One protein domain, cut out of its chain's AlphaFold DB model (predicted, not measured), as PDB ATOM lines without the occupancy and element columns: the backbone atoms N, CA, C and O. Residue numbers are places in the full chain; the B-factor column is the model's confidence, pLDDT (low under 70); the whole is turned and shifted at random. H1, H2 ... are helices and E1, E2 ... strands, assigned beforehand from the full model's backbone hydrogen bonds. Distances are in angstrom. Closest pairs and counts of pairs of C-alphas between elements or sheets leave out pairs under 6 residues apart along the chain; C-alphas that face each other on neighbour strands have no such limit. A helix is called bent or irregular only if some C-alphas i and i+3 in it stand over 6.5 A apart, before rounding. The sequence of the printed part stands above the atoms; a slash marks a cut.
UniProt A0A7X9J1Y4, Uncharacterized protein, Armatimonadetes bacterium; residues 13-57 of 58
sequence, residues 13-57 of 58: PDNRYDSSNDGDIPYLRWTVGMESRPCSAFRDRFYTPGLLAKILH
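What this domain is: This is residues 13 to 57 of the 58 residues of an uncharacterized protein of Armatimonadetes bacterium (UniProt A0A7X9J1Y4). This is a small, elongated model with the hairpin of E2 and E3 at one end and the short helix H3 at the other, while E1, H1 and H2 lie between these ends. E1 runs across the long axis and leads straight into H1. The printed part has 45 residues, with three named helices and three named strands in the order E1, H1, E2, E3, H2, H3; the sheet E2 - E3 is antiparallel. The class is mixed, helices and strands. The whole is only just compact, close to loose, with a radius of gyration of the C-alphas of 10.9 A and spans of 35 by 21 by 17 A.

How they stand to each other: E1, residues 17 to 19, pairs with no named strand. H1, residues 20 to 23, only just touches H2, residues 39 to 46, with 3 pairs of C-alphas within 8 A; the closest are those of Gly 23 and Cys 39, 6.9 A apart. E2, residues 29 to 32, and E3, residues 35 to 38, form a hairpin at 145 degrees between directions; N 30 and O 37 are within hydrogen-bond range at 2.9 A, as are N 37 and O 30 at 2.8 A. H2 is irregular: C-alphas 41 and 44 are 8.3 A apart. H3, residues 51 to 56, is apart from H2; its closest C-alpha pair with E1 is Asp 18 and Leu 51, 5.8 A. Every O i to N i+4 pair is within hydrogen-bond range in H3, and 2 of 4 in H2; H1 is too short for such a pair.

Where its parts are: E1 begins at C-alpha 17 (206.570, 232.009, 153.720) and measures 6.9 A from first to last C-alpha; H1 measures 5.8 A. E2 measures 9.7 A, E3 10.1 A and H2 8.8 A. H3 measures 8.7 A and ends at C-alpha 56 (207.162, 220.585, 145.689).

The domain as a whole: The C-alphas farthest apart, of Met 34 and His 57, are 35.1 A apart. The printed part has no cut, and the five links between successive elements are tight. Mean pLDDT of the printed part is 95.2, and no printed residue is under 70.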
ATOM      1  N   PRO A  13     211.493 231.990 146.910       94.50
ATOM      2  CA  PRO A  13     212.202 233.113 146.284       94.50
ATOM      3  C   PRO A  13     211.341 234.356 146.002       94.50
ATOM      4  O   PRO A  13     211.876 235.449 145.852       94.50
ATOM      5  N   ASP A  14     210.016 234.213 145.939       94.00
ATOM      6  CA  ASP A  14     209.059 235.311 145.752       94.00
ATOM      7  C   ASP A  14     208.680 236.024 147.068       94.00
ATOM      8  O   ASP A  14     207.753 236.837 147.102       94.00
ATOM      9  N   ASN A  15     209.424 235.757 148.146       92.94
ATOM     10  CA  ASN A  15     209.203 236.251 149.506       92.94
ATOM     11  C   ASN A  15     207.942 235.694 150.184       92.94
ATOM     12  O   ASN A  15     207.500 236.244 151.194       92.94
ATOM     13  N   ARG A  16     207.349 234.605 149.679       96.88
ATOM     14  CA  ARG A  16     206.323 233.881 150.435       96.88
ATOM     15  C   ARG A  16     206.947 233.062 151.551       96.88
ATOM     16  O   ARG A  16     208.074 232.575 151.435       96.88
ATOM     17  N   TYR A  17     206.185 232.883 152.621       97.50
ATOM     18  CA  TYR A  17     206.570 232.009 153.720       97.50
ATOM     19  C   TYR A  17     205.382 231.221 154.269       97.50
ATOM     20  O   TYR A  17     204.219 231.593 154.095       97.50
ATOM     21  N   ASP A  18     205.718 230.139 154.957       97.94
ATOM     22  CA  ASP A  18     204.820 229.339 155.778       97.94
ATOM     23  C   ASP A  18     205.607 228.800 156.975       97.94
ATOM     24  O   ASP A  18     206.819 228.577 156.882       97.94
ATOM     25  N   SER A  19     204.948 228.619 158.110       97.50
ATOM     26  CA  SER A  19     205.578 228.093 159.317       97.50
ATOM     27  C   SER A  19     204.551 227.428 160.219       97.50
ATOM     28  O   SER A  19     203.343 227.555 160.019       97.50
ATOM     29  N   SER A  20     205.028 226.766 161.273       97.12
ATOM     30  CA  SER A  20     204.159 226.318 162.366       97.12
ATOM     31  C   SER A  20     203.313 227.466 162.938       97.12
ATOM     32  O   SER A  20     203.618 228.642 162.720       97.12
ATOM     33  N   ASN A  21     202.272 227.109 163.698       95.38
ATOM     34  CA  ASN A  21     201.417 228.052 164.427       95.38
ATOM     35  C   ASN A  21     200.854 229.164 163.525       95.38
ATOM     36  O   ASN A  21     200.963 230.348 163.830       95.38
ATOM     37  N   ASP A  22     200.290 228.776 162.377       93.94
ATOM     38  CA  ASP A  22     199.638 229.685 161.427       93.94
ATOM     39  C   ASP A  22     200.524 230.828 160.897       93.94
ATOM     40  O   ASP A  22     200.037 231.930 160.595       93.94
ATOM     41  N   GLY A  23     201.823 230.558 160.746       94.75
ATOM     42  CA  GLY A  23     202.789 231.539 160.261       94.75
ATOM     43  C   GLY A  23     203.424 232.400 161.358       94.75
ATOM     44  O   GLY A  23     204.159 233.331 161.028       94.75
ATOM     45  N   ASP A  24     203.143 232.147 162.642       93.25
ATOM     46  CA  ASP A  24     203.640 232.980 163.743       93.25
ATOM     47  C   ASP A  24     204.425 232.156 164.769       93.25
ATOM     48  O   ASP A  24     203.893 231.589 165.724       93.25
ATOM     49  N   ILE A  25     205.738 232.092 164.552       95.44
ATOM     50  CA  ILE A  25     206.694 231.519 165.500       95.44
ATOM     51  C   ILE A  25     207.708 232.587 165.922       95.44
ATOM     52  O   ILE A  25     208.138 233.389 165.090       95.44
ATOM     53  N   PRO A  26     208.153 232.599 167.193       92.69
ATOM     54  CA  PRO A  26     209.011 233.666 167.717       92.69
ATOM     55  C   PRO A  26     210.386 233.740 167.034       92.69
ATOM     56  O   PRO A  26     211.015 234.800 167.034       92.69
ATOM     57  N   TYR A  27     210.839 232.636 166.437       92.50
ATOM     58  CA  TYR A  27     212.162 232.506 165.822       92.50
ATOM     59  C   TYR A  27     212.199 232.879 164.332       92.50
ATOM     60  O   TYR A  27     213.286 232.963 163.762       92.50
ATOM     61  N   LEU A  28     211.047 233.134 163.697       94.31
ATOM     62  CA  LEU A  28     210.967 233.602 162.312       94.31
ATOM     63  C   LEU A  28     210.514 235.062 162.287       94.31
ATOM     64  O   LEU A  28     209.432 235.410 162.757       94.31
ATOM     65  N   ARG A  29     211.365 235.935 161.746       94.94
ATOM     66  CA  ARG A  29     211.139 237.384 161.737       94.94
ATOM     67  C   ARG A  29     211.549 237.981 160.400       94.94
ATOM     68  O   ARG A  29     212.472 237.493 159.751       94.94
ATOM     69  N   TRP A  30     210.889 239.067 160.020       93.75
ATOM     70  CA  TRP A  30     211.283 239.885 158.878       93.75
ATOM     71  C   TRP A  30     212.363 240.871 159.284       93.75
ATOM     72  O   TRP A  30     212.251 241.518 160.327       93.75
ATOM     73  N   THR A  31     213.354 241.042 158.419       94.31
ATOM     74  CA  THR A  31     214.328 242.127 158.528       94.31
ATOM     75  C   THR A  31     214.000 243.176 157.475       94.31
ATOM     76  O   THR A  31     214.052 242.893 156.279       94.31
ATOM     77  N   VAL A  32     213.641 244.384 157.914       92.75
ATOM     78  CA  VAL A  32     213.353 245.530 157.041       92.75
ATOM     79  C   VAL A  32     214.334 246.641 157.391       92.75
ATOM     80  O   VAL A  32     214.250 247.252 158.457       92.75
ATOM     81  N   GLY A  33     215.310 246.874 156.511       94.88
ATOM     82  CA  GLY A  33     216.460 247.714 156.841       94.88
ATOM     83  C   GLY A  33     217.228 247.129 158.031       94.88
ATOM     84  O   GLY A  33     217.695 245.997 157.963       94.88
ATOM     85  N   MET A  34     217.326 247.894 159.121       96.69
ATOM     86  CA  MET A  34     217.987 247.476 160.368       96.69
ATOM     87  C   MET A  34     217.016 246.919 161.420       96.69
ATOM     88  O   MET A  34     217.438 246.545 162.513       96.69
ATOM     89  N   GLU A  35     215.715 246.883 161.129       97.06
ATOM     90  CA  GLU A  35     214.702 246.482 162.101       97.06
ATOM     91  C   GLU A  35     214.271 245.031 161.918       97.06
ATOM     92  O   GLU A  35     214.000 244.581 160.804       97.06
ATOM     93  N   SER A  36     214.114 244.324 163.040       96.50
ATOM     94  CA  SER A  36     213.493 243.002 163.078       96.50
ATOM     95  C   SER A  36     212.030 243.114 163.513       96.50
ATOM     96  O   SER A  36     211.724 243.609 164.604       96.50
ATOM     97  N   ARG A  37     211.114 242.615 162.684       95.44
ATOM     98  CA  ARG A  37     209.659 242.653 162.897       95.44
ATOM     99  C   ARG A  37     209.091 241.224 162.926       95.44
ATOM    100  O   ARG A  37     209.591 240.367 162.201       95.44
ATOM    101  N   PRO A  38     208.061 240.937 163.742       94.75
ATOM    102  CA  PRO A  38     207.415 239.624 163.731       94.75
ATOM    103  C   PRO A  38     206.747 239.344 162.374       94.75
ATOM    104  O   PRO A  38     206.344 240.275 161.673       94.75
ATOM    105  N   CYS A  39     206.600 238.067 162.010       94.62
ATOM    106  CA  CYS A  39     205.946 237.649 160.764       94.62
ATOM    107  C   CYS A  39     204.492 238.120 160.637       94.62
ATOM    108  O   CYS A  39     204.046 238.458 159.534       94.62
ATOM    109  N   SER A  40     203.796 238.255 161.768       94.25
ATOM    110  CA  SER A  40     202.447 238.819 161.852       94.25
ATOM    111  C   SER A  40     202.320 240.225 161.251       94.25
ATOM    112  O   SER A  40     201.283 240.537 160.672       94.25
ATOM    113  N   ALA A  41     203.376 241.048 161.276       95.19
ATOM    114  CA  ALA A  41     203.345 242.414 160.738       95.19
ATOM    115  C   ALA A  41     203.114 242.487 159.217       95.19
ATOM    116  O   ALA A  41     202.656 243.512 158.717       95.19
ATOM    117  N   PHE A  42     203.426 241.418 158.477       94.81
ATOM    118  CA  PHE A  42     203.274 241.371 157.018       94.81
ATOM    119  C   PHE A  42     202.523 240.122 156.531       94.81
ATOM    120  O   PHE A  42     202.596 239.754 155.353       94.81
ATOM    121  N   ARG A  43     201.803 239.459 157.442       94.75
ATOM    122  CA  ARG A  43     201.132 238.177 157.202       94.75
ATOM    123  C   ARG A  43     200.204 238.223 155.997       94.75
ATOM    124  O   ARG A  43     200.375 237.417 155.090       94.75
ATOM    125  N   ASP A  44     199.312 239.207 155.937       96.38
ATOM    126  CA  ASP A  44     198.278 239.312 154.896       96.38
ATOM    127  C   ASP A  44     198.843 239.330 153.470       96.38
ATOM    128  O   ASP A  44     198.174 238.928 152.520       96.38
ATOM    129  N   ARG A  45     200.094 239.777 153.313       95.94
ATOM    130  CA  ARG A  45     200.748 239.876 152.010       95.94
ATOM    131  C   ARG A  45     201.629 238.678 151.675       95.94
ATOM    132  O   ARG A  45     201.656 238.276 150.515       95.94
ATOM    133  N   PHE A  46     202.364 238.135 152.645       96.75
ATOM    134  CA  PHE A  46     203.439 237.171 152.372       96.75
ATOM    135  C   PHE A  46     203.187 235.765 152.914       96.75
ATOM    136  O   PHE A  46     203.793 234.816 152.420       96.75
ATOM    137  N   TYR A  47     202.280 235.599 153.877       97.75
ATOM    138  CA  TYR A  47     201.945 234.275 154.390       97.75
ATOM    139  C   TYR A  47     201.194 233.469 153.330       97.75
ATOM    140  O   TYR A  47     200.347 233.990 152.598       97.75
ATOM    141  N   THR A  48     201.526 232.192 153.185       98.12
ATOM    142  CA  THR A  48     200.853 231.288 152.251       98.12
ATOM    143  C   THR A  48     200.721 229.910 152.882       98.12
ATOM    144  O   THR A  48     201.673 229.140 152.836       98.12
ATOM    145  N   PRO A  49     199.537 229.559 153.412       97.25
ATOM    146  CA  PRO A  49     199.300 228.231 153.958       97.25
ATOM    147  C   PRO A  49     199.597 227.135 152.931       97.25
ATOM    148  O   PRO A  49     199.185 227.233 151.761       97.25
ATOM    149  N   GLY A  50     200.299 226.093 153.370       96.75
ATOM    150  CA  GLY A  50     200.681 224.949 152.550       96.75
ATOM    151  C   GLY A  50     201.755 225.277 151.514       96.75
ATOM    152  O   GLY A  50     201.792 224.638 150.460       96.75
ATOM    153  N   LEU A  51     202.605 226.280 151.765       97.44
ATOM    154  CA  LEU A  51     203.609 226.733 150.793       97.44
ATOM    155  C   LEU A  51     204.546 225.602 150.363       97.44
ATOM    156  O   LEU A  51     204.847 225.475 149.181       97.44
ATOM    157  N   LEU A  52     204.966 224.749 151.302       95.75
ATOM    158  CA  LEU A  52     205.870 223.641 150.996       95.75
ATOM    159  C   LEU A  52     205.290 222.703 149.932       95.75
ATOM    160  O   LEU A  52     205.974 222.366 148.971       95.75
ATOM    161  N   ALA A  53     204.018 222.322 150.082       96.00
ATOM    162  CA  ALA A  53     203.342 221.455 149.124       96.00
ATOM    163  C   ALA A  53     203.246 222.114 147.740       96.00
ATOM    164  O   ALA A  53     203.509 221.456 146.741       96.00
ATOM    165  N   LYS A  54     202.952 223.420 147.688       95.31
ATOM    166  CA  LYS A  54     202.881 224.199 146.438       95.31
ATOM    167  C   LYS A  54     204.227 224.304 145.716       95.31
ATOM    168  O   LYS A  54     204.252 224.337 144.495       95.31
ATOM    169  N   ILE A  55     205.341 224.368 146.449       93.69
ATOM    170  CA  ILE A  55     206.687 224.404 145.851       93.69
ATOM    171  C   ILE A  55     207.090 223.023 145.319       93.69
ATOM    172  O   ILE A  55     207.701 222.927 144.258       93.69
ATOM    173  N   LEU A  56     206.784 221.954 146.062       93.81
ATOM    174  CA  LEU A  56     207.162 220.585 145.689       93.81
ATOM    175  C   LEU A  56     206.265 219.991 144.594       93.81
ATOM    176  O   LEU A  56     206.701 219.104 143.860       93.81
ATOM    177  N   HIS A  57     205.029 220.480 144.485       89.69
ATOM    178  CA  HIS A  57     204.029 220.056 143.509       89.69
ATOM    179  C   HIS A  57     203.414 221.287 142.812       89.69
ATOM    180  O   HIS A  57     202.287 221.661 143.148       89.69
TER     181      HIS A  57